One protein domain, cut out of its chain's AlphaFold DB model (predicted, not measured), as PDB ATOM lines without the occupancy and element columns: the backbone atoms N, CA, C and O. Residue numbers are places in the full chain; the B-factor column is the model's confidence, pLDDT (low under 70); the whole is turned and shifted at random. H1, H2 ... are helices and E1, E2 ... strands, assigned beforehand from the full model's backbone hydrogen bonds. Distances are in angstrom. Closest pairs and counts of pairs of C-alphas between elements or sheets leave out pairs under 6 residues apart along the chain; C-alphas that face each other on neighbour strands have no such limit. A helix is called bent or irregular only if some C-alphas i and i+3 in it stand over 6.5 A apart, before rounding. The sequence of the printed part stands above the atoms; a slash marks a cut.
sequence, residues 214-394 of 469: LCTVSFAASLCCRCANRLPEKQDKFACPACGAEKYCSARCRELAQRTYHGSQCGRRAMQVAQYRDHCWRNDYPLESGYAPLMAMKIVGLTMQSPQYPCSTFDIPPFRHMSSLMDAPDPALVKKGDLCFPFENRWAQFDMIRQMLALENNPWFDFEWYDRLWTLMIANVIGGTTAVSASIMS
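What this domain is: This is residues 214 to 394 of the 469 residues of the protein "Hypothetical protein" of Eutreptiella gymnastica (UniProt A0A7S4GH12). Helix H4 runs through the core, with H3, H6 and H7 packed round it, H2 crossing near its last residues, and the small ribbon of E1 and E2 over another side of it. At one end of the long axis lie short H1 and looping stretches; at the other a loop arm with H5 reaches out, and its residues 328 to 333 stick out free. The printed part has 181 residues with seven named helices and two named strands, in the order E1, H1 to H7, E2; by its named elements the class is mostly helix, with 86 of their 94 residues in helices and 8 in strands, and the two strands are antiparallel. It is compact, with a radius of gyration of the C-alphas of 16.1 A and spans of 53 by 37 by 29 A.

Where its parts are: Find C-alpha 215 at (19.552, -2.759, 50.716), where E1 begins; it runs to 218. H1 follows at residues 235 to 238, only just irregular, with C-alphas 235 and 238 6.8 A apart. H2, residues 251 to 265, is 18.4 A long and irregular: C-alphas 260 and 263 are 7.2 A apart. H3, residues 268 to 282, is 21.3 A long. Look for C-alpha 287 at (30.417, 3.950, 59.673); from there H4 runs 25.5 A to residue 304. Next come H5, residues 331 to 336, H6, residues 343 to 356, 19.6 A, and H7, residues 367 to 380, 19.9 A. E2, residues 389 to 392, ends at C-alpha 392 (18.834, 2.289, 51.927).

How they stand to each other: Begin at H4, the hub, which touches four helices. H3 and H4 form a helical hairpin, at a shallow tilt of 17 degrees, opposite ways; their closest C-alphas, Cys 280 and Gly 290, are 5.8 A apart. H2 touches H4 with residues 260 to 265 alone, about perpendicular at 84 degrees, Tyr 261 and Gly 301 closest at 4.0 A between C-alphas. H6 touches H4 at a steep tilt of 46 degrees, the same way, with the C-alphas of Pro 293 and Gln 349 closest at 6.3 A. H7 touches H4 at a steep tilt of 66 degrees, opposite ways, with the C-alphas of Ala 292 and Trp 374 closest at 7.0 A. The closest C-alphas of E1 and H4, Val 217 and Met 295, are 6.1 A apart. Between E1 and E2, N 217 and O 390 are within hydrogen-bond range at 2.9 A. H5 touches no helix. Every O i to N i+4 pair is within hydrogen-bond range in H3 and H6, but 7 of 11 in H2, 11 of 14 in H4, 1 of 2 in H5 and 9 of 10 in H7; H1 is too short for such a pair.

The domain as a whole: The two C-alphas farthest apart, Lys 234 and Ala 332, are 53.1 A apart. The printed part has no cut; the links E1 to H1, H1 to H2 and H4 to H5 are long. The mean pLDDT of the printed part is 82.2; look for values under 70 at residues 285 to 290, 326 to 341, 363 and 383 to 387.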
ATOM      1  N   LEU A 214      15.513  -1.525  50.692       87.38
ATOM      2  CA  LEU A 214      16.034  -2.032  49.429       87.38
ATOM      3  C   LEU A 214      17.328  -2.825  49.655       87.38
ATOM      4  O   LEU A 214      17.497  -3.957  49.181       87.38
ATOM      5  N   CYS A 215      18.238  -2.222  50.417       89.62
ATOM      6  CA  CYS A 215      19.552  -2.759  50.716       89.62
ATOM      7  C   CYS A 215      19.889  -2.494  52.180       89.62
ATOM      8  O   CYS A 215      19.896  -1.348  52.610       89.62
ATOM      9  N   THR A 216      20.218  -3.544  52.927       89.44
ATOM     10  CA  THR A 216      20.692  -3.446  54.312       89.44
ATOM     11  C   THR A 216      22.022  -4.161  54.434       89.44
ATOM     12  O   THR A 216      22.168  -5.279  53.939       89.44
ATOM     13  N   VAL A 217      22.981  -3.567  55.131       89.06
ATOM     14  CA  VAL A 217      24.217  -4.229  55.557       89.06
ATOM     15  C   VAL A 217      24.297  -4.238  57.072       89.06
ATOM     16  O   VAL A 217      23.788  -3.342  57.736       89.06
ATOM     17  N   SER A 218      24.918  -5.275  57.617       86.81
ATOM     18  CA  SER A 218      25.123  -5.457  59.050       86.81
ATOM     19  C   SER A 218      26.599  -5.678  59.324       86.81
ATOM     20  O   SER A 218      27.257  -6.381  58.555       86.81
ATOM     21  N   PHE A 219      27.093  -5.158  60.441       79.31
ATOM     22  CA  PHE A 219      28.505  -5.284  60.804       79.31
ATOM     23  C   PHE A 219      28.759  -6.471  61.733       79.31
ATOM     24  O   PHE A 219      29.740  -7.186  61.569       79.31
ATOM     25  N   ALA A 220      27.849  -6.745  62.667       80.38
ATOM     26  CA  ALA A 220      28.054  -7.805  63.646       80.38
ATOM     27  C   ALA A 220      27.713  -9.197  63.093       80.38
ATOM     28  O   ALA A 220      26.661  -9.407  62.485       80.38
ATOM     29  N   ALA A 221      28.553 -10.184  63.416       82.69
ATOM     30  CA  ALA A 221      28.321 -11.593  63.080       82.69
ATOM     31  C   ALA A 221      27.045 -12.181  63.719       82.69
ATOM     32  O   ALA A 221      26.547 -13.209  63.270       82.69
ATOM     33  N   SER A 222      26.502 -11.530  64.754       85.69
ATOM     34  CA  SER A 222      25.248 -11.898  65.422       85.69
ATOM     35  C   SER A 222      23.989 -11.421  64.687       85.69
ATOM     36  O   SER A 222      22.877 -11.679  65.159       85.69
ATOM     37  N   LEU A 223      24.136 -10.732  63.553       88.44
ATOM     38  CA  LEU A 223      23.035 -10.167  62.778       88.44
ATOM     39  C   LEU A 223      22.868 -10.874  61.431       88.44
ATOM     40  O   LEU A 223      23.805 -11.384  60.822       88.44
ATOM     41  N   CYS A 224      21.625 -10.896  60.967       90.38
ATOM     42  CA  CYS A 224      21.229 -11.450  59.685       90.38
ATOM     43  C   CYS A 224      21.865 -10.665  58.537       90.38
ATOM     44  O   CYS A 224      21.596  -9.472  58.387       90.38
ATOM     45  N   CYS A 225      22.584 -11.360  57.651       91.19
ATOM     46  CA  CYS A 225      23.237 -10.743  56.496       91.19
ATOM     47  C   CYS A 225      22.258 -10.027  55.561       91.19
ATOM     48  O   CYS A 225      22.664  -9.097  54.874       91.19
ATOM     49  N   ARG A 226      20.979 -10.436  55.506       91.12
ATOM     50  CA  ARG A 226      19.965  -9.776  54.661       91.12
ATOM     51  C   ARG A 226      19.374  -8.540  55.324       91.12
ATOM     52  O   ARG A 226      19.206  -7.537  54.647       91.12
ATOM     53  N   CYS A 227      18.976  -8.666  56.584       88.12
ATOM     54  CA  CYS A 227      17.945  -7.814  57.173       88.12
ATOM     55  C   CYS A 227      18.355  -7.180  58.510       88.12
ATOM     56  O   CYS A 227      17.544  -6.520  59.143       88.12
ATOM     57  N   ALA A 228      19.589  -7.434  58.955       88.25
ATOM     58  CA  ALA A 228      20.175  -6.946  60.201       88.25
ATOM     59  C   ALA A 228      19.453  -7.325  61.510       88.25
ATOM     60  O   ALA A 228      19.924  -6.957  62.580       88.25
ATOM     61  N   ASN A 229      18.383  -8.129  61.485       86.44
ATOM     62  CA  ASN A 229      17.818  -8.699  62.714       86.44
ATOM     63  C   ASN A 229      18.816  -9.622  63.420       86.44
ATOM     64  O   ASN A 229      19.603 -10.304  62.763       86.44
ATOM     65  N   ARG A 230      18.702  -9.741  64.749       87.25
ATOM     66  CA  ARG A 230      19.452 -10.748  65.513       87.25
ATOM     67  C   ARG A 230      19.217 -12.148  64.947       87.25
ATOM     68  O   ARG A 230      18.088 -12.536  64.639       87.25
ATOM     69  N   LEU A 231      20.304 -12.897  64.807       90.00
ATOM     70  CA  LEU A 231      20.255 -14.310  64.465       90.00
ATOM     71  C   LEU A 231      19.665 -15.118  65.633       90.00
ATOM     72  O   LEU A 231      19.840 -14.736  66.792       90.00
ATOM     73  N   PRO A 232      18.987 -16.245  65.354       89.56
ATOM     74  CA  PRO A 232      18.596 -17.189  66.396       89.56
ATOM     75  C   PRO A 232      19.837 -17.779  67.083       89.56
ATOM     76  O   PRO A 232      20.906 -17.839  66.478       89.56
ATOM     77  N   GLU A 233      19.684 -18.293  68.308       84.31
ATOM     78  CA  GLU A 233      20.780 -18.915  69.078       84.31
ATOM     79  C   GLU A 233      21.547 -19.971  68.263       84.31
ATOM     80  O   GLU A 233      22.776 -20.003  68.259       84.31
ATOM     81  N   LYS A 234      20.823 -20.787  67.484       82.56
ATOM     82  CA  LYS A 234      21.399 -21.723  66.505       82.56
ATOM     83  C   LYS A 234      21.662 -21.012  65.174       82.56
ATOM     84  O   LYS A 234      20.947 -21.244  64.198       82.56
ATOM     85  N   GLN A 235      22.675 -20.148  65.145       75.62
ATOM     86  CA  GLN A 235      22.983 -19.256  64.014       75.62
ATOM     87  C   GLN A 235      23.203 -19.989  62.680       75.62
ATOM     88  O   GLN A 235      22.892 -19.450  61.620       75.62
ATOM     89  N   ASP A 236      23.681 -21.234  62.722       83.06
ATOM     90  CA  ASP A 236      23.977 -22.013  61.515       83.06
ATOM     91  C   ASP A 236      22.734 -22.682  60.907       83.06
ATOM     92  O   ASP A 236      22.775 -23.145  59.769       83.06
ATOM     93  N   LYS A 237      21.591 -22.675  61.614       89.19
ATOM     94  CA  LYS A 237      20.337 -23.305  61.156       89.19
ATOM     95  C   LYS A 237      19.893 -22.807  59.780       89.19
ATOM     96  O   LYS A 237      19.319 -23.567  59.003       89.19
ATOM     97  N   PHE A 238      20.119 -21.528  59.498       93.94
ATOM     98  CA  PHE A 238      19.738 -20.906  58.236       93.94
ATOM     99  C   PHE A 238      20.942 -20.363  57.472       93.94
ATOM    100  O   PHE A 238      20.750 -19.497  56.631       93.94
ATOM    101  N   ALA A 239      22.161 -20.837  57.734       95.19
ATOM    102  CA  ALA A 239      23.317 -20.452  56.929       95.19
ATOM    103  C   ALA A 239      23.137 -20.865  55.456       95.19
ATOM    104  O   ALA A 239      22.363 -21.776  55.130       95.19
ATOM    105  N   CYS A 240      23.844 -20.187  54.551       95.62
ATOM    106  CA  CYS A 240      23.917 -20.633  53.165       95.62
ATOM    107  C   CYS A 240      24.587 -22.021  53.107       95.62
ATOM    108  O   CYS A 240      25.748 -22.135  53.502       95.62
ATOM    109  N   PRO A 241      23.914 -23.066  52.590       93.75
ATOM    110  CA  PRO A 241      24.465 -24.421  52.600       93.75
ATOM    111  C   PRO A 241      25.656 -24.589  51.647       93.75
ATOM    112  O   PRO A 241      26.448 -25.504  51.824       93.75
ATOM    113  N   ALA A 242      25.783 -23.720  50.637       94.62
ATOM    114  CA  ALA A 242      26.830 -23.825  49.627       94.62
ATOM    115  C   ALA A 242      28.168 -23.221  50.082       94.62
ATOM    116  O   ALA A 242      29.219 -23.768  49.768       94.62
ATOM    117  N   CYS A 243      28.146 -22.094  50.801       94.81
ATOM    118  CA  CYS A 243      29.373 -21.394  51.199       94.81
ATOM    119  C   CYS A 243      29.567 -21.252  52.709       94.81
ATOM    120  O   CYS A 243      30.673 -20.943  53.138       94.81
ATOM    121  N   GLY A 244      28.511 -21.387  53.518       93.06
ATOM    122  CA  GLY A 244      28.545 -21.153  54.966       93.06
ATOM    123  C   GLY A 244      28.844 -19.708  55.403       93.06
ATOM    124  O   GLY A 244      28.725 -19.406  56.587       93.06
ATOM    125  N   ALA A 245      29.208 -18.812  54.479       91.69
ATOM    126  CA  ALA A 245      29.710 -17.471  54.784       91.69
ATOM    127  C   ALA A 245      28.621 -16.504  55.276       91.69
ATOM    128  O   ALA A 245      28.851 -15.712  56.189       91.69
ATOM    129  N   GLU A 246      27.423 -16.568  54.689       93.19
ATOM    130  CA  GLU A 246      26.289 -15.745  55.109       93.19
ATOM    131  C   GLU A 246      25.312 -16.519  55.997       93.19
ATOM    132  O   GLU A 246      24.944 -17.664  55.712       93.19
ATOM    133  N   LYS A 247      24.859 -15.847  57.061       94.69
ATOM    134  CA  LYS A 247      23.901 -16.358  58.042       94.69
ATOM    135  C   LYS A 247      22.639 -15.505  58.035       94.69
ATOM    136  O   LYS A 247      22.695 -14.280  57.899       94.69
ATOM    137  N   TYR A 248      21.493 -16.155  58.212       94.50
ATOM    138  CA  TYR A 248      20.185 -15.511  58.119       94.50
ATOM    139  C   TYR A 248      19.319 -15.823  59.340       94.50
ATOM    140  O   TYR A 248      19.475 -16.856  59.986       94.50
ATOM    141  N   CYS A 249      18.375 -14.938  59.666       92.06
ATOM    142  CA  CYS A 249      17.479 -15.153  60.807       92.06
ATOM    143  C   CYS A 249      16.335 -16.141  60.512       92.06
ATOM    144  O   CYS A 249      15.710 -16.651  61.438       92.06
ATOM    145  N   SER A 250      16.051 -16.420  59.234       92.75
ATOM    146  CA  SER A 250      14.960 -17.297  58.796       92.75
ATOM    147  C   SER A 250      15.228 -17.909  57.418       92.75
ATOM    148  O   SER A 250      16.037 -17.390  56.644       92.75
ATOM    149  N   ALA A 251      14.489 -18.973  57.081       93.81
ATOM    150  CA  ALA A 251      14.477 -19.548  55.733       93.81
ATOM    151  C   ALA A 251      14.055 -18.516  54.670       93.81
ATOM    152  O   ALA A 251      14.726 -18.404  53.646       93.81
ATOM    153  N   ARG A 252      13.040 -17.682  54.967       92.75
ATOM    154  CA  ARG A 252      12.607 -16.568  54.101       92.75
ATOM    155  C   ARG A 252      13.768 -15.619  53.795       92.75
ATOM    156  O   ARG A 252      14.008 -15.312  52.633       92.75
ATOM    157  N   CYS A 253      14.522 -15.174  54.806       92.88
ATOM    158  CA  CYS A 253      15.664 -14.278  54.583       92.88
ATOM    159  C   CYS A 253      16.768 -14.926  53.738       92.88
ATOM    160  O   CYS A 253      17.329 -14.248  52.883       92.88
ATOM    161  N   ARG A 254      17.053 -16.219  53.949       95.50
ATOM    162  CA  ARG A 254      18.029 -16.965  53.143       95.50
ATOM    163  C   ARG A 254      17.598 -17.062  51.682       95.50
ATOM    164  O   ARG A 254      18.394 -16.797  50.791       95.50
ATOM    165  N   GLU A 255      16.347 -17.436  51.433       95.25
ATOM    166  CA  GLU A 255      15.811 -17.606  50.078       95.25
ATOM    167  C   GLU A 255      15.736 -16.282  49.322       95.25
ATOM    168  O   GLU A 255      16.134 -16.215  48.159       95.25
ATOM    169  N   LEU A 256      15.298 -15.211  49.991       92.81
ATOM    170  CA  LEU A 256      15.302 -13.873  49.409       92.81
ATOM    171  C   LEU A 256      16.725 -13.395  49.123       92.81
ATOM    172  O   LEU A 256      16.980 -12.898  48.033       92.81
ATOM    173  N   ALA A 257      17.675 -13.578  50.046       95.12
ATOM    174  CA  ALA A 257      19.074 -13.230  49.803       95.12
ATOM    175  C   ALA A 257      19.649 -13.987  48.600       95.12
ATOM    176  O   ALA A 257      20.230 -13.365  47.711       95.12
ATOM    177  N   GLN A 258      19.423 -15.304  48.536       96.31
ATOM    178  CA  GLN A 258      19.876 -16.170  47.446       96.31
ATOM    179  C   GLN A 258      19.372 -15.707  46.076       96.31
ATOM    180  O   GLN A 258      20.125 -15.814  45.116       96.31
ATOM    181  N   ARG A 259      18.129 -15.212  45.994       94.62
ATOM    182  CA  ARG A 259      17.488 -14.758  44.746       94.62
ATOM    183  C   ARG A 259      17.752 -13.296  44.387       94.62
ATOM    184  O   ARG A 259      17.452 -12.912  43.264       94.62
ATOM    185  N   THR A 260      18.203 -12.477  45.338       91.94
ATOM    186  CA  THR A 260      18.323 -11.023  45.132       91.94
ATOM    187  C   THR A 260      19.760 -10.550  45.012       91.94
ATOM    188  O   THR A 260      20.015  -9.692  44.186       91.94
ATOM    189  N   TYR A 261      20.707 -11.055  45.808       94.62
ATOM    190  CA  TYR A 261      22.098 -10.569  45.749       94.62
ATOM    191  C   TYR A 261      23.152 -11.638  46.041       94.62
ATOM    192  O   TYR A 261      24.241 -11.596  45.476       94.62
ATOM    193  N   HIS A 262      22.831 -12.637  46.866       96.25
ATOM    194  CA  HIS A 262      23.806 -13.628  47.309       96.25
ATOM    195  C   HIS A 262      24.116 -14.667  46.222       96.25
ATOM    196  O   HIS A 262      25.265 -15.065  46.088       96.25
ATOM    197  N   GLY A 263      23.143 -15.083  45.401       95.69
ATOM    198  CA  GLY A 263      23.354 -16.094  44.356       95.69
ATOM    199  C   GLY A 263      24.525 -15.828  43.397       95.69
ATOM    200  O   GLY A 263      25.348 -16.715  43.188       95.69
ATOM    201  N   SER A 264      24.665 -14.603  42.887       92.50
ATOM    202  CA  SER A 264      25.761 -14.145  42.013       92.50
ATOM    203  C   SER A 264      27.107 -13.998  42.735       92.50
ATOM    204  O   SER A 264      28.163 -13.929  42.095       92.50
ATOM    205  N   GLN A 265      27.089 -13.971  44.068       94.38
ATOM    206  CA  GLN A 265      28.261 -13.799  44.924       94.38
ATOM    207  C   GLN A 265      28.574 -15.034  45.776       94.38
ATOM    208  O   GLN A 265      29.531 -15.020  46.546       94.38
ATOM    209  N   CYS A 266      27.811 -16.119  45.652       96.25
ATOM    210  CA  CYS A 266      27.985 -17.299  46.488       96.25
ATOM    211  C   CYS A 266      29.371 -17.942  46.278       96.25
ATOM    212  O   CYS A 266      29.987 -17.831  45.217       96.25
ATOM    213  N   GLY A 267      29.881 -18.624  47.304       94.88
ATOM    214  CA  GLY A 267      31.202 -19.256  47.279       94.88
ATOM    215  C   GLY A 267      32.318 -18.287  47.669       94.88
ATOM    216  O   GLY A 267      32.258 -17.672  48.733       94.88
ATOM    217  N   ARG A 268      33.361 -18.170  46.833       92.56
ATOM    218  CA  ARG A 268      34.584 -17.410  47.165       92.56
ATOM    219  C   ARG A 268      34.313 -15.937  47.470       92.56
ATOM    220  O   ARG A 268      34.795 -15.450  48.490       92.56
ATOM    221  N   ARG A 269      33.509 -15.265  46.640       94.00
ATOM    222  CA  ARG A 269      33.181 -13.841  46.821       94.00
ATOM    223  C   ARG A 269      32.477 -13.615  48.161       94.00
ATOM    224  O   ARG A 269      32.920 -12.787  48.944       94.00
ATOM    225  N   ALA A 270      31.459 -14.413  48.486       94.06
ATOM    226  CA  ALA A 270      30.748 -14.330  49.764       94.06
ATOM    227  C   ALA A 270      31.667 -14.551  50.976       94.06
ATOM    228  O   ALA A 270      31.512 -13.866  51.985       94.06
ATOM    229  N   MET A 271      32.643 -15.461  50.882       93.06
ATOM    230  CA  MET A 271      33.650 -15.634  51.938       93.06
ATOM    231  C   MET A 271      34.508 -14.376  52.117       93.06
ATOM    232  O   MET A 271      34.736 -13.964  53.251       93.06
ATOM    233  N   GLN A 272      34.930 -13.732  51.025       92.44
ATOM    234  CA  GLN A 272      35.682 -12.473  51.081       92.44
ATOM    235  C   GLN A 272      34.839 -11.338  51.686       92.44
ATOM    236  O   GLN A 272      35.322 -10.624  52.562       92.44
ATOM    237  N   VAL A 273      33.564 -11.205  51.295       91.44
ATOM    238  CA  VAL A 273      32.646 -10.212  51.888       91.44
ATOM    239  C   VAL A 273      32.463 -10.456  53.390       91.44
ATOM    240  O   VAL A 273      32.512  -9.511  54.176       91.44
ATOM    241  N   ALA A 274      32.297 -11.712  53.814       90.38
ATOM    242  CA  ALA A 274      32.169 -12.058  55.230       90.38
ATOM    243  C   ALA A 274      33.444 -11.734  56.029       90.38
ATOM    244  O   ALA A 274      33.350 -11.177  57.120       90.38
ATOM    245  N   GLN A 275      34.628 -12.014  55.475       89.38
ATOM    246  CA  GLN A 275      35.910 -11.654  56.091       89.38
ATOM    247  C   GLN A 275      36.068 -10.139  56.238       89.38
ATOM    248  O   GLN A 275      36.478  -9.669  57.298       89.38
ATOM    249  N   TYR A 276      35.708  -9.375  55.204       88.81
ATOM    250  CA  TYR A 276      35.749  -7.916  55.252       88.81
ATOM    251  C   TYR A 276      34.780  -7.358  56.298       88.81
ATOM    252  O   TYR A 276      35.166  -6.519  57.108       88.81
ATOM    253  N   ARG A 277      33.551  -7.881  56.360       87.94
ATOM    254  CA  ARG A 277      32.582  -7.516  57.403       87.94
ATOM    255  C   ARG A 277      33.145  -7.758  58.805       87.94
ATOM    256  O   ARG A 277      33.069  -6.875  59.656       87.94
ATOM    257  N   ASP A 278      33.708  -8.940  59.044       85.25
ATOM    258  CA  ASP A 278      34.276  -9.297  60.344       85.25
ATOM    259  C   ASP A 278      35.491  -8.415  60.691       85.25
ATOM    260  O   ASP A 278      35.677  -8.057  61.855       85.25
ATOM    261  N   HIS A 279      36.292  -8.024  59.691       84.25
ATOM    262  CA  HIS A 279      37.376  -7.050  59.846       84.25
ATOM    263  C   HIS A 279      36.846  -5.672  60.256       84.25
ATOM    264  O   HIS A 279      37.343  -5.110  61.230       84.25
ATOM    265  N   CYS A 280      35.813  -5.153  59.584       80.81
ATOM    266  CA  CYS A 280      35.183  -3.883  59.955       80.81
ATOM    267  C   CYS A 280      34.658  -3.904  61.395       80.81
ATOM    268  O   CYS A 280      34.866  -2.943  62.130       80.81
ATOM    269  N   TRP A 281      34.021  -5.006  61.804       80.06
ATOM    270  CA  TRP A 281      33.477  -5.166  63.155       80.06
ATOM    271  C   TRP A 281      34.553  -5.186  64.242       80.06
ATOM    272  O   TRP A 281      34.379  -4.565  65.280       80.06
ATOM    273  N   ARG A 282      35.666  -5.901  64.032       81.50
ATOM    274  CA  ARG A 282      36.728  -6.029  65.052       81.50
ATOM    275  C   ARG A 282      37.554  -4.764  65.251       81.50
ATOM    276  O   ARG A 282      38.233  -4.659  66.265       81.50
ATOM    277  N   ASN A 283      37.556  -3.876  64.265       75.62
ATOM    278  CA  ASN A 283      38.386  -2.676  64.259       75.62
ATOM    279  C   ASN A 283      37.557  -1.395  64.435       75.62
ATOM    280  O   ASN A 283      38.072  -0.323  64.136       75.62
ATOM    281  N   ASP A 284      36.286  -1.509  64.847       72.44
ATOM    282  CA  ASP A 284      35.374  -0.380  65.076       72.44
ATOM    283  C   ASP A 284      35.413   0.661  63.941       72.44
ATOM    284  O   ASP A 284      35.504   1.867  64.176       72.44
ATOM    285  N   TYR A 285      35.401   0.185  62.684       65.88
ATOM    286  CA  TYR A 285      35.537   1.066  61.521       65.88
ATOM    287  C   TYR A 285      34.470   2.171  61.564       65.88
ATOM    288  O   TYR A 285      33.289   1.855  61.751       65.88
ATOM    289  N   PRO A 286      34.845   3.446  61.331       61.31
ATOM    290  CA  PRO A 286      33.868   4.518  61.231       61.31
ATOM    291  C   PRO A 286      32.864   4.181  60.127       61.31
ATOM    292  O   PRO A 286      33.243   3.676  59.065       61.31
ATOM    293  N   LEU A 287      31.584   4.441  60.413       56.41
ATOM    294  CA  LEU A 287      30.417   3.950  59.673       56.41
ATOM    295  C   LEU A 287      30.642   4.040  58.151       56.41
ATOM    296  O   LEU A 287      30.606   3.023  57.465       56.41
ATOM    297  N   GLU A 288      31.001   5.222  57.645       59.31
ATOM    298  CA  GLU A 288      31.205   5.526  56.217       59.31
ATOM    299  C   GLU A 288      32.300   4.690  55.543       59.31
ATOM    300  O   GLU A 288      32.152   4.271  54.395       59.31
ATOM    301  N   SER A 289      33.376   4.373  56.266       65.38
ATOM    302  CA  SER A 289      34.465   3.536  55.752       65.38
ATOM    303  C   SER A 289      34.111   2.046  55.747       65.38
ATOM    304  O   SER A 289      34.725   1.284  55.002       65.38
ATOM    305  N   GLY A 290      33.142   1.632  56.572       69.50
ATOM    306  CA  GLY A 290      32.706   0.244  56.720       69.50
ATOM    307  C   GLY A 290      31.474  -0.128  55.888       69.50
ATOM    308  O   GLY A 290      31.499  -1.147  55.192       69.50
ATOM    309  N   TYR A 291      30.375   0.647  55.937       77.88
ATOM    310  CA  TYR A 291      29.166   0.269  55.185       77.88
ATOM    311  C   TYR A 291      29.308   0.533  53.704       77.88
ATOM    312  O   TYR A 291      28.758  -0.259  52.949       77.88
ATOM    313  N   ALA A 292      29.974   1.610  53.272       82.88
ATOM    314  CA  ALA A 292      29.961   1.971  51.857       82.88
ATOM    315  C   ALA A 292      30.521   0.824  50.996       82.88
ATOM    316  O   ALA A 292      29.835   0.418  50.055       82.88
ATOM    317  N   PRO A 293      31.641   0.168  51.372       88.31
ATOM    318  CA  PRO A 293      32.118  -0.995  50.633       88.31
ATOM    319  C   PRO A 293      31.202  -2.215  50.742       88.31
ATOM    320  O   PRO A 293      30.906  -2.839  49.726       88.31
ATOM    321  N   LEU A 294      30.697  -2.549  51.938       90.25
ATOM    322  CA  LEU A 294      29.765  -3.676  52.114       90.25
ATOM    323  C   LEU A 294      28.475  -3.490  51.304       90.25
ATOM    324  O   LEU A 294      27.938  -4.440  50.730       90.25
ATOM    325  N   MET A 295      27.969  -2.262  51.269       91.38
ATOM    326  CA  MET A 295      26.747  -1.889  50.577       91.38
ATOM    327  C   MET A 295      26.975  -1.889  49.072       91.38
ATOM    328  O   MET A 295      26.184  -2.500  48.359       91.38
ATOM    329  N   ALA A 296      28.091  -1.334  48.597       92.50
ATOM    330  CA  ALA A 296      28.489  -1.418  47.198       92.50
ATOM    331  C   ALA A 296      28.643  -2.874  46.737       92.50
ATOM    332  O   ALA A 296      28.074  -3.251  45.714       92.50
ATOM    333  N   MET A 297      29.311  -3.728  47.524       93.62
ATOM    334  CA  MET A 297      29.404  -5.162  47.235       93.62
ATOM    335  C   MET A 297      28.014  -5.799  47.142       93.62
ATOM    336  O   MET A 297      27.727  -6.507  46.181       93.62
ATOM    337  N   LYS A 298      27.106  -5.519  48.080       94.06
ATOM    338  CA  LYS A 298      25.735  -6.044  48.012       94.06
ATOM    339  C   LYS A 298      24.965  -5.524  46.790       94.06
ATOM    340  O   LYS A 298      24.236  -6.296  46.169       94.06
ATOM    341  N   ILE A 299      25.140  -4.258  46.416       94.12
ATOM    342  CA  ILE A 299      24.488  -3.636  45.254       94.12
ATOM    343  C   ILE A 299      25.018  -4.203  43.931       94.12
ATOM    344  O   ILE A 299      24.232  -4.399  43.005       94.12
ATOM    345  N   VAL A 300      26.297  -4.583  43.850       92.88
ATOM    346  CA  VAL A 300      26.813  -5.403  42.738       92.88
ATOM    347  C   VAL A 300      26.017  -6.704  42.638       92.88
ATOM    348  O   VAL A 300      25.561  -7.067  41.557       92.88
ATOM    349  N   GLY A 301      25.797  -7.387  43.766       93.19
ATOM    350  CA  GLY A 301      24.994  -8.608  43.820       93.19
ATOM    351  C   GLY A 301      23.566  -8.391  43.316       93.19
ATOM    352  O   GLY A 301      23.106  -9.170  42.478       93.19
ATOM    353  N   LEU A 302      22.913  -7.312  43.775       92.56
ATOM    354  CA  LEU A 302      21.581  -6.878  43.323       92.56
ATOM    355  C   LEU A 302      21.552  -6.603  41.815       92.56
ATOM    356  O   LEU A 302      20.634  -7.035  41.126       92.56
ATOM    357  N   THR A 303      22.577  -5.931  41.293       90.12
ATOM    358  CA  THR A 303      22.690  -5.596  39.867       90.12
ATOM    359  C   THR A 303      22.805  -6.861  39.024       90.12
ATOM    360  O   THR A 303      22.041  -7.044  38.082       90.12
ATOM    361  N   MET A 304      23.695  -7.778  39.411       88.56
ATOM    362  CA  MET A 304      23.939  -9.031  38.688       88.56
ATOM    363  C   MET A 304      22.758 -10.014  38.712       88.56
ATOM    364  O   MET A 304      22.715 -10.923  37.892       88.56
ATOM    365  N   GLN A 305      21.833  -9.876  39.665       91.62
ATOM    366  CA  GLN A 305      20.623 -10.706  39.767       91.62
ATOM    367  C   GLN A 305      19.348  -9.963  39.375       91.62
ATOM    368  O   GLN A 305      18.251 -10.513  39.488       91.62
ATOM    369  N   SER A 306      19.479  -8.730  38.893       88.06
ATOM    370  CA  SER A 306      18.356  -8.002  38.332       88.06
ATOM    371  C   SER A 306      17.814  -8.747  37.112       88.06
ATOM    372  O   SER A 306      18.597  -9.144  36.247       88.06
ATOM    373  N   PRO A 307      16.486  -8.871  36.961       86.31
ATOM    374  CA  PRO A 307      15.887  -9.374  35.726       86.31
ATOM    375  C   PRO A 307      16.253  -8.546  34.483       86.31
ATOM    376  O   PRO A 307      16.101  -9.031  33.369       86.31
ATOM    377  N   GLN A 308      16.713  -7.303  34.669       80.25
ATOM    378  CA  GLN A 308      17.156  -6.410  33.593       80.25
ATOM    379  C   GLN A 308      18.641  -6.590  33.242       80.25
ATOM    380  O   GLN A 308      19.146  -5.905  32.361       80.25
ATOM    381  N   TYR A 309      19.376  -7.457  33.944       80.69
ATOM    382  CA  TYR A 309      20.795  -7.688  33.686       80.69
ATOM    383  C   TYR A 309      21.002  -8.375  32.320       80.69
ATOM    384  O   TYR A 309      20.305  -9.351  32.035       80.69
ATOM    385  N   PRO A 310      21.961  -7.929  31.484       74.62
ATOM    386  CA  PRO A 310      22.947  -6.871  31.727       74.62
ATOM    387  C   PRO A 310      22.354  -5.452  31.626       74.62
ATOM    388  O   PRO A 310      21.789  -5.073  30.606       74.62
ATOM    389  N   CYS A 311      22.505  -4.650  32.685       73.12
ATOM    390  CA  CYS A 311      22.115  -3.234  32.727       73.12
ATOM    391  C   CYS A 311      22.971  -2.470  33.746       73.12
ATOM    392  O   CYS A 311      23.628  -3.077  34.598       73.12
ATOM    393  N   SER A 312      22.949  -1.135  33.677       77.06
ATOM    394  CA  SER A 312      23.534  -0.308  34.729       77.06
ATOM    395  C   SER A 312      22.699  -0.411  36.003       77.06
ATOM    396  O   SER A 312      21.472  -0.364  35.954       77.06
ATOM    397  N   THR A 313      23.346  -0.443  37.169       84.25
ATOM    398  CA  THR A 313      22.679  -0.305  38.478       84.25
ATOM    399  C   THR A 313      21.749   0.896  38.525       84.25
ATOM    400  O   THR A 313      20.667   0.832  39.098       84.25
ATOM    401  N   PHE A 314      22.159   1.981  37.873       82.00
ATOM    402  CA  PHE A 314      21.413   3.225  37.839       82.00
ATOM    403  C   PHE A 314      20.199   3.169  36.899       82.00
ATOM    404  O   PHE A 314      19.384   4.082  36.928       82.00
ATOM    405  N   ASP A 315      20.028   2.116  36.103       78.25
ATOM    406  CA  ASP A 315      18.805   1.893  35.326       78.25
ATOM    407  C   ASP A 315      17.784   1.034  36.084       78.25
ATOM    408  O   ASP A 315      16.604   1.042  35.738       78.25
ATOM    409  N   ILE A 316      18.211   0.352  37.153       80.62
ATOM    410  CA  ILE A 316      17.366  -0.517  37.972       80.62
ATOM    411  C   ILE A 316      16.544   0.345  38.943       80.62
ATOM    412  O   ILE A 316      17.116   1.055  39.776       80.62
ATOM    413  N   PRO A 317      15.204   0.295  38.906       81.00
ATOM    414  CA  PRO A 317      14.395   0.936  39.933       81.00
ATOM    415  C   PRO A 317      14.539   0.207  41.288       81.00
ATOM    416  O   PRO A 317      14.633  -1.019  41.302       81.00
ATOM    417  N   PRO A 318      14.555   0.920  42.433       81.88
ATOM    418  CA  PRO A 318      14.367   2.363  42.574       81.88
ATOM    419  C   PRO A 318      15.655   3.201  42.446       81.88
ATOM    420  O   PRO A 318      15.538   4.423  42.405       81.88
ATOM    421  N   PHE A 319      16.858   2.608  42.317       85.62
ATOM    422  CA  PHE A 319      18.127   3.360  42.180       85.62
ATOM    423  C   PHE A 319      18.073   4.406  41.065       85.62
ATOM    424  O   PHE A 319      18.600   5.505  41.217       85.62
ATOM    425  N   ARG A 320      17.378   4.090  39.964       81.56
ATOM    426  CA  ARG A 320      17.149   5.010  38.842       81.56
ATOM    427  C   ARG A 320      16.560   6.357  39.240       81.56
ATOM    428  O   ARG A 320      16.851   7.348  38.573       81.56
ATOM    429  N   HIS A 321      15.737   6.367  40.279       83.31
ATOM    430  CA  HIS A 321      14.992   7.530  40.724       83.31
ATOM    431  C   HIS A 321      15.495   8.054  42.071       83.31
ATOM    432  O   HIS A 321      14.901   8.989  42.582       83.31
ATOM    433  N   MET A 322      16.565   7.524  42.659       85.69
ATOM    434  CA  MET A 322      17.140   8.102  43.879       85.69
ATOM    435  C   MET A 322      17.949   9.357  43.555       85.69
ATOM    436  O   MET A 322      18.582   9.432  42.504       85.69
ATOM    437  N   SER A 323      17.907  10.345  44.447       80.69
ATOM    438  CA  SER A 323      18.738  11.544  44.324       80.69
ATOM    439  C   SER A 323      20.198  11.203  44.634       80.69
ATOM    440  O   SER A 323      20.475  10.390  45.512       80.69
ATOM    441  N   SER A 324      21.140  11.825  43.938       78.69
ATOM    442  CA  SER A 324      22.579  11.717  44.181       78.69
ATOM    443  C   SER A 324      23.133  13.078  44.593       78.69
ATOM    444  O   SER A 324      22.630  14.107  44.146       78.69
ATOM    445  N   LEU A 325      24.211  13.121  45.388       74.06
ATOM    446  CA  LEU A 325      24.892  14.393  45.684       74.06
ATOM    447  C   LEU A 325      25.378  15.123  44.419       74.06
ATOM    448  O   LEU A 325      25.489  16.345  44.414       74.06
ATOM    449  N   MET A 326      25.612  14.392  43.324       65.88
ATOM    450  CA  MET A 326      25.960  14.984  42.026       65.88
ATOM    451  C   MET A 326      24.806  15.771  41.384       65.88
ATOM    452  O   MET A 326      25.045  16.522  40.442       65.88
ATOM    453  N   ASP A 327      23.575  15.617  41.879       64.19
ATOM    454  CA  ASP A 327      22.404  16.367  41.420       64.19
ATOM    455  C   ASP A 327      22.235  17.704  42.178       64.19
ATOM    456  O   ASP A 327      21.255  18.418  41.956       64.19
ATOM    457  N   ALA A 328      23.159  18.056  43.088       59.12
ATOM    458  CA  ALA A 328      23.053  19.266  43.897       59.12
ATOM    459  C   ALA A 328      23.009  20.538  43.017       59.12
ATOM    460  O   ALA A 328      23.878  20.741  42.164       59.12
ATOM    461  N   PRO A 329      22.028  21.438  43.230       50.56
ATOM    462  CA  PRO A 329      21.795  22.586  42.354       50.56
ATOM    463  C   PRO A 329      22.828  23.713  42.509       50.56
ATOM    464  O   PRO A 329      22.894  24.584  41.640       50.56
ATOM    465  N   ASP A 330      23.614  23.724  43.594       55.31
ATOM    466  CA  ASP A 330      24.623  24.754  43.858       55.31
ATOM    467  C   ASP A 330      26.062  24.200  43.786       55.31
ATOM    468  O   ASP A 330      26.555  23.592  44.743       55.31
ATOM    469  N   PRO A 331      26.797  24.480  42.692       51.19
ATOM    470  CA  PRO A 331      28.212  24.137  42.558       51.19
ATOM    471  C   PRO A 331      29.126  24.760  43.630       51.19
ATOM    472  O   PRO A 331      30.269  24.331  43.778       51.19
ATOM    473  N   ALA A 332      28.684  25.793  44.359       55.62
ATOM    474  CA  ALA A 332      29.451  26.385  45.455       55.62
ATOM    475  C   ALA A 332      29.439  25.516  46.723       55.62
ATOM    476  O   ALA A 332      30.433  25.506  47.449       55.62
ATOM    477  N   LEU A 333      28.376  24.741  46.960       54.19
ATOM    478  CA  LEU A 333      28.328  23.766  48.058       54.19
ATOM    479  C   LEU A 333      29.218  22.554  47.757       54.19
ATOM    480  O   LEU A 333      29.906  22.057  48.647       54.19
ATOM    481  N   VAL A 334      29.342  22.193  46.474       52.47
ATOM    482  CA  VAL A 334      30.316  21.199  45.986       52.47
ATOM    483  C   VAL A 334      31.767  21.620  46.287       52.47
ATOM    484  O   VAL A 334      32.614  20.764  46.487       52.47
ATOM    485  N   LYS A 335      32.077  22.927  46.386       50.97
ATOM    486  CA  LYS A 335      33.431  23.432  46.721       50.97
ATOM    487  C   LYS A 335      33.801  23.343  48.205       50.97
ATOM    488  O   LYS A 335      34.987  23.310  48.515       50.97
ATOM    489  N   LYS A 336      32.822  23.377  49.114       48.00
ATOM    490  CA  LYS A 336      33.057  23.138  50.551       48.00
ATOM    491  C   LYS A 336      33.256  21.644  50.810       48.00
ATOM    492  O   LYS A 336      34.051  21.269  51.663       48.00
ATOM    493  N   GLY A 337      32.559  20.821  50.030       42.31
ATOM    494  CA  GLY A 337      32.736  19.386  49.969       42.31
ATOM    495  C   GLY A 337      33.868  18.995  49.031       42.31
ATOM    496  O   GLY A 337      33.611  18.388  47.995       42.31
ATOM    497  N   ASP A 338      35.117  19.138  49.478       46.34
ATOM    498  CA  ASP A 338      36.189  18.194  49.102       46.34
ATOM    499  C   ASP A 338      35.909  16.805  49.743       46.34
ATOM    500  O   ASP A 338      36.764  16.189  50.367       46.34
ATOM    501  N   LEU A 339      34.641  16.396  49.570       52.50
ATOM    502  CA  LEU A 339      33.865  15.193  49.827       52.50
ATOM    503  C   LEU A 339      34.118  14.577  51.206       52.50
ATOM    504  O   LEU A 339      35.253  14.261  51.523       52.50
ATOM    505  N   CYS A 340      33.069  14.269  51.985       51.28
ATOM    506  CA  CYS A 340      33.151  13.463  53.228       51.28
ATOM    507  C   CYS A 340      34.100  12.241  53.130       51.28
ATOM    508  O   CYS A 340      34.558  11.715  54.141       51.28
ATOM    509  N   PHE A 341      34.429  11.795  51.911       63.41
ATOM    510  CA  PHE A 341      35.456  10.809  51.635       63.41
ATOM    511  C   PHE A 341      36.320  11.183  50.403       63.41
ATOM    512  O   PHE A 341      35.778  11.194  49.299       63.41
ATOM    513  N   PRO A 342      37.639  11.445  50.539       71.75
ATOM    514  CA  PRO A 342      38.548  11.818  49.441       71.75
ATOM    515  C   PRO A 342      38.593  10.826  48.266       71.75
ATOM    516  O   PRO A 342      38.319   9.633  48.438       71.75
ATOM    517  N   PHE A 343      38.991  11.297  47.074       76.06
ATOM    518  CA  PHE A 343      39.107  10.460  45.867       76.06
ATOM    519  C   PHE A 343      39.973   9.225  46.118       76.06
ATOM    520  O   PHE A 343      39.592   8.128  45.729       76.06
ATOM    521  N   GLU A 344      41.121   9.383  46.778       77.38
ATOM    522  CA  GLU A 344      42.080   8.307  47.042       77.38
ATOM    523  C   GLU A 344      41.432   7.188  47.855       77.38
ATOM    524  O   GLU A 344      41.621   6.006  47.567       77.38
ATOM    525  N   ASN A 345      40.599   7.561  48.828       80.38
ATOM    526  CA  ASN A 345      39.886   6.596  49.642       80.38
ATOM    527  C   ASN A 345      38.776   5.905  48.834       80.38
ATOM    528  O   ASN A 345      38.632   4.683  48.919       80.38
ATOM    529  N   ARG A 346      38.015   6.649  48.011       83.31
ATOM    530  CA  ARG A 346      37.012   6.054  47.102       83.31
ATOM    531  C   ARG A 346      37.665   5.111  46.098       83.31
ATOM    532  O   ARG A 346      37.144   4.027  45.857       83.31
ATOM    533  N   TRP A 347      38.816   5.486  45.548       84.62
ATOM    534  CA  TRP A 347      39.581   4.672  44.609       84.62
ATOM    535  C   TRP A 347      40.079   3.386  45.262       84.62
ATOM    536  O   TRP A 347      39.901   2.307  44.701       84.62
ATOM    537  N   ALA A 348      40.632   3.480  46.475       85.56
ATOM    538  CA  ALA A 348      41.064   2.315  47.238       85.56
ATOM    539  C   ALA A 348      39.900   1.352  47.519       85.56
ATOM    540  O   ALA A 348      40.046   0.141  47.354       85.56
ATOM    541  N   GLN A 349      38.725   1.875  47.889       88.12
ATOM    542  CA  GLN A 349      37.526   1.053  48.066       88.12
ATOM    543  C   GLN A 349      37.074   0.408  46.750       88.12
ATOM    544  O   GLN A 349      36.821  -0.796  46.727       88.12
ATOM    545  N   PHE A 350      36.999   1.178  45.661       90.56
ATOM    546  CA  PHE A 350      36.661   0.673  44.332       90.56
ATOM    547  C   PHE A 350      37.581  -0.478  43.922       90.56
ATOM    548  O   PHE A 350      37.094  -1.552  43.571       90.56
ATOM    549  N   ASP A 351      38.899  -0.282  43.993       89.00
ATOM    550  CA  ASP A 351      39.855  -1.288  43.542       89.00
ATOM    551  C   ASP A 351      39.831  -2.533  44.439       89.00
ATOM    552  O   ASP A 351      39.825  -3.656  43.932       89.00
ATOM    553  N   MET A 352      39.677  -2.355  45.756       90.81
ATOM    554  CA  MET A 352      39.457  -3.457  46.694       90.81
ATOM    555  C   MET A 352      38.209  -4.271  46.327       90.81
ATOM    556  O   MET A 352      38.285  -5.495  46.215       90.81
ATOM    557  N   ILE A 353      37.060  -3.620  46.116       92.94
ATOM    558  CA  ILE A 353      35.805  -4.299  45.750       92.94
ATOM    559  C   ILE A 353      35.961  -5.012  44.408       92.94
ATOM    560  O   ILE A 353      35.530  -6.158  44.267       92.94
ATOM    561  N   ARG A 354      36.608  -4.354  43.439       90.62
ATOM    562  CA  ARG A 354      36.864  -4.901  42.107       90.62
ATOM    563  C   ARG A 354      37.631  -6.217  42.192       90.62
ATOM    564  O   ARG A 354      37.219  -7.186  41.563       90.62
ATOM    565  N   GLN A 355      38.683  -6.274  43.008       89.69
ATOM    566  CA  GLN A 355      39.470  -7.490  43.230       89.69
ATOM    567  C   GLN A 355      38.694  -8.547  44.032       89.69
ATOM    568  O   GLN A 355      38.639  -9.719  43.657       89.69
ATOM    569  N   MET A 356      38.038  -8.149  45.129       90.69
ATOM    570  CA  MET A 356      37.275  -9.065  45.987       90.69
ATOM    571  C   MET A 356      36.131  -9.758  45.245       90.69
ATOM    572  O   MET A 356      35.816 -10.911  45.523       90.69
ATOM    573  N   LEU A 357      35.491  -9.066  44.308       91.94
ATOM    574  CA  LEU A 357      34.378  -9.614  43.541       91.94
ATOM    575  C   LEU A 357      34.807 -10.176  42.178       91.94
ATOM    576  O   LEU A 357      33.953 -10.673  41.440       91.94
ATOM    577  N   ALA A 358      36.107 -10.186  41.868       89.31
ATOM    578  CA  ALA A 358      36.655 -10.603  40.576       89.31
ATOM    579  C   ALA A 358      35.971  -9.878  39.394       89.31
ATOM    580  O   ALA A 358      35.444 -10.503  38.466       89.31
ATOM    581  N   LEU A 359      35.886  -8.549  39.500       85.81
ATOM    582  CA  LEU A 359      35.239  -7.646  38.548       85.81
ATOM    583  C   LEU A 359      36.237  -6.935  37.626       85.81
ATOM    584  O   LEU A 359      35.853  -6.030  36.896       85.81
ATOM    585  N   GLU A 360      37.509  -7.328  37.609       80.06
ATOM    586  CA  GLU A 360      38.570  -6.635  36.870       80.06
ATOM    587  C   GLU A 360      38.309  -6.556  35.365       80.06
ATOM    588  O   GLU A 360      38.785  -5.626  34.721       80.06
ATOM    589  N   ASN A 361      37.536  -7.515  34.848       71.19
ATOM    590  CA  ASN A 361      37.141  -7.619  33.447       71.19
ATOM    591  C   ASN A 361      35.673  -7.229  33.186       71.19
ATOM    592  O   ASN A 361      35.150  -7.523  32.112       71.19
ATOM    593  N   ASN A 362      34.973  -6.647  34.169       73.75
ATOM    594  CA  ASN A 362      33.578  -6.234  34.022       73.75
ATOM    595  C   ASN A 362      33.516  -4.767  33.564       73.75
ATOM    596  O   ASN A 362      33.764  -3.880  34.375       73.75
ATOM    597  N   PRO A 363      33.149  -4.484  32.299       67.81
ATOM    598  CA  PRO A 363      33.182  -3.124  31.749       67.81
ATOM    599  C   PRO A 363      32.202  -2.150  32.411       67.81
ATOM    600  O   PRO A 363      32.409  -0.948  32.334       67.81
ATOM    601  N   TRP A 364      31.144  -2.656  33.046       76.06
ATOM    602  CA  TRP A 364      30.134  -1.839  33.720       76.06
ATOM    603  C   TRP A 364      30.543  -1.406  35.138       76.06
ATOM    604  O   TRP A 364      29.900  -0.528  35.705       76.06
ATOM    605  N   PHE A 365      31.572  -2.035  35.721       82.81
ATOM    606  CA  PHE A 365      32.092  -1.720  37.052       82.81
ATOM    607  C   PHE A 365      33.404  -0.940  36.908       82.81
ATOM    608  O   PHE A 365      34.502  -1.480  37.066       82.81
ATOM    609  N   ASP A 366      33.286   0.338  36.562       82.06
ATOM    610  CA  ASP A 366      34.394   1.287  36.534       82.06
ATOM    611  C   ASP A 366      34.366   2.216  37.757       82.06
ATOM    612  O   ASP A 366      33.519   2.103  38.654       82.06
ATOM    613  N   PHE A 367      35.359   3.099  37.841       84.38
ATOM    614  CA  PHE A 367      35.445   4.014  38.967       84.38
ATOM    615  C   PHE A 367      34.299   5.028  38.947       84.38
ATOM    616  O   PHE A 367      33.761   5.343  39.998       84.38
ATOM    617  N   GLU A 368      33.877   5.495  37.771       81.75
ATOM    618  CA  GLU A 368      32.743   6.407  37.613       81.75
ATOM    619  C   GLU A 368      31.433   5.795  38.115       81.75
ATOM    620  O   GLU A 368      30.629   6.480  38.754       81.75
ATOM    621  N   TRP A 369      31.214   4.502  37.859       85.38
ATOM    622  CA  TRP A 369      30.103   3.754  38.430       85.38
ATOM    623  C   TRP A 369      30.189   3.753  39.957       85.38
ATOM    624  O   TRP A 369      29.190   4.034  40.621       85.38
ATOM    625  N   TYR A 370      31.370   3.483  40.520       87.50
ATOM    626  CA  TYR A 370      31.549   3.440  41.972       87.50
ATOM    627  C   TYR A 370      31.358   4.813  42.615       87.50
ATOM    628  O   TYR A 370      30.664   4.923  43.619       87.50
ATOM    629  N   ASP A 371      31.926   5.855  42.015       82.00
ATOM    630  CA  ASP A 371      31.823   7.241  42.460       82.00
ATOM    631  C   ASP A 371      30.358   7.698  42.470       82.00
ATOM    632  O   ASP A 371      29.859   8.166  43.492       82.00
ATOM    633  N   ARG A 372      29.614   7.417  41.391       81.12
ATOM    634  CA  ARG A 372      28.172   7.690  41.321       81.12
ATOM    635  C   ARG A 372      27.370   6.878  42.336       81.12
ATOM    636  O   ARG A 372      26.387   7.374  42.889       81.12
ATOM    637  N   LEU A 373      27.741   5.620  42.573       86.75
ATOM    638  CA  LEU A 373      27.062   4.808  43.577       86.75
ATOM    639  C   LEU A 373      27.327   5.381  44.964       86.75
ATOM    640  O   LEU A 373      26.405   5.482  45.762       86.75
ATOM    641  N   TRP A 374      28.562   5.785  45.240       85.12
ATOM    642  CA  TRP A 374      28.961   6.386  46.501       85.12
ATOM    643  C   TRP A 374      28.160   7.660  46.789       85.12
ATOM    644  O   TRP A 374      27.565   7.763  47.862       85.12
ATOM    645  N   THR A 375      28.036   8.569  45.813       80.31
ATOM    646  CA  THR A 375      27.251   9.810  45.964       80.31
ATOM    647  C   THR A 375      25.752   9.561  46.119       80.31
ATOM    648  O   THR A 375      25.065  10.348  46.765       80.31
ATOM    649  N   LEU A 376      25.231   8.472  45.549       85.12
ATOM    650  CA  LEU A 376      23.857   8.024  45.776       85.12
ATOM    651  C   LEU A 376      23.700   7.417  47.177       85.12
ATOM    652  O   LEU A 376      22.759   7.755  47.887       85.12
ATOM    653  N   MET A 377      24.605   6.540  47.611       86.69
ATOM    654  CA  MET A 377      24.513   5.879  48.917       86.69
ATOM    655  C   MET A 377      24.556   6.895  50.060       86.69
ATOM    656  O   MET A 377      23.682   6.867  50.920       86.69
ATOM    657  N   ILE A 378      25.528   7.812  50.056       80.69
ATOM    658  CA  ILE A 378      25.709   8.780  51.148       80.69
ATOM    659  C   ILE A 378      24.521   9.747  51.288       80.69
ATOM    660  O   ILE A 378      24.213  10.180  52.393       80.69
ATOM    661  N   ALA A 379      23.811  10.024  50.188       81.81
ATOM    662  CA  ALA A 379      22.625  10.877  50.183       81.81
ATOM    663  C   ALA A 379      21.362  10.182  50.725       81.81
ATOM    664  O   ALA A 379      20.418  10.864  51.113       81.81
ATOM    665  N   ASN A 380      21.318   8.842  50.731       86.81
ATOM    666  CA  ASN A 380      20.082   8.078  50.956       86.81
ATOM    667  C   ASN A 380      20.182   7.018  52.068       86.81
ATOM    668  O   ASN A 380      19.197   6.336  52.366       86.81
ATOM    669  N   VAL A 381      21.358   6.819  52.666       84.62
ATOM    670  CA  VAL A 381      21.547   5.810  53.712       84.62
ATOM    671  C   VAL A 381      20.937   6.264  55.042       84.62
ATOM    672  O   VAL A 381      21.088   7.402  55.473       84.62
ATOM    673  N   ILE A 382      20.275   5.335  55.726       80.06
ATOM    674  CA  ILE A 382      19.776   5.481  57.091       80.06
ATOM    675  C   ILE A 382      20.548   4.518  58.001       80.06
ATOM    676  O   ILE A 382      20.617   3.309  57.757       80.06
ATOM    677  N   GLY A 383      21.123   5.062  59.072       68.31
ATOM    678  CA  GLY A 383      21.902   4.343  60.082       68.31
ATOM    679  C   GLY A 383      22.843   5.320  60.783       68.31
ATOM    680  O   GLY A 383      23.646   5.962  60.123       68.31
ATOM    681  N   GLY A 384      22.688   5.507  62.097       50.56
ATOM    682  CA  GLY A 384      23.464   6.483  62.876       50.56
ATOM    683  C   GLY A 384      24.863   6.000  63.282       50.56
ATOM    684  O   GLY A 384      25.233   4.850  63.064       50.56
ATOM    685  N   THR A 385      25.619   6.870  63.951       41.16
ATOM    686  CA  THR A 385      27.020   6.674  64.393       41.16
ATOM    687  C   THR A 385      27.248   5.519  65.382       41.16
ATOM    688  O   THR A 385      28.386   5.123  65.606       41.16
ATOM    689  N   THR A 386      26.184   4.938  65.943       48.31
ATOM    690  CA  THR A 386      26.204   3.751  66.823       48.31
ATOM    691  C   THR A 386      25.563   2.515  66.178       48.31
ATOM    692  O   THR A 386      25.353   1.493  66.837       48.31
ATOM    693  N   ALA A 387      25.195   2.595  64.896       60.28
ATOM    694  CA  ALA A 387      24.384   1.579  64.250       60.28
ATOM    695  C   ALA A 387      25.216   0.361  63.828       60.28
ATOM    696  O   ALA A 387      26.136   0.432  63.021       60.28
ATOM    697  N   VAL A 388      24.796  -0.811  64.300       73.94
ATOM    698  CA  VAL A 388      25.306  -2.128  63.880       73.94
ATOM    699  C   VAL A 388      24.844  -2.539  62.467       73.94
ATOM    700  O   VAL A 388      25.101  -3.662  62.020       73.94
ATOM    701  N   SER A 389      24.177  -1.624  61.757       82.12
ATOM    702  CA  SER A 389      23.664  -1.790  60.402       82.12
ATOM    703  C   SER A 389      23.436  -0.451  59.703       82.12
ATOM    704  O   SER A 389      23.104   0.533  60.358       82.12
ATOM    705  N   ALA A 390      23.493  -0.452  58.375       84.25
ATOM    706  CA  ALA A 390      23.114   0.675  57.526       84.25
ATOM    707  C   ALA A 390      22.142   0.196  56.442       84.25
ATOM    708  O   ALA A 390      22.273  -0.931  55.955       84.25
ATOM    709  N   SER A 391      21.163   1.024  56.077       87.06
ATOM    710  CA  SER A 391      20.115   0.647  55.126       87.06
ATOM    711  C   SER A 391      19.772   1.765  54.149       87.06
ATOM    712  O   SER A 391      19.685   2.916  54.544       87.06
ATOM    713  N   ILE A 392      19.506   1.416  52.894       89.19
ATOM    714  CA  ILE A 392      18.834   2.289  51.927       89.19
ATOM    715  C   ILE A 392      17.366   1.883  51.893       89.19
ATOM    716  O   ILE A 392      17.041   0.718  51.639       89.19
ATOM    717  N   MET A 393      16.492   2.845  52.168       88.50
ATOM    718  CA  MET A 393      15.042   2.658  52.151       88.50
ATOM    719  C   MET A 393      14.496   2.665  50.722       88.50
ATOM    720  O   MET A 393      15.152   3.169  49.812       88.50
ATOM    721  N   SER A 394      13.304   2.102  50.522       89.31
ATOM    722  CA  SER A 394      12.666   2.097  49.204       89.31
ATOM    723  C   SER A 394      11.865   3.384  49.001       89.31
ATOM    724  O   SER A 394      12.264   4.254  48.228       89.31
TER     725      SER A 394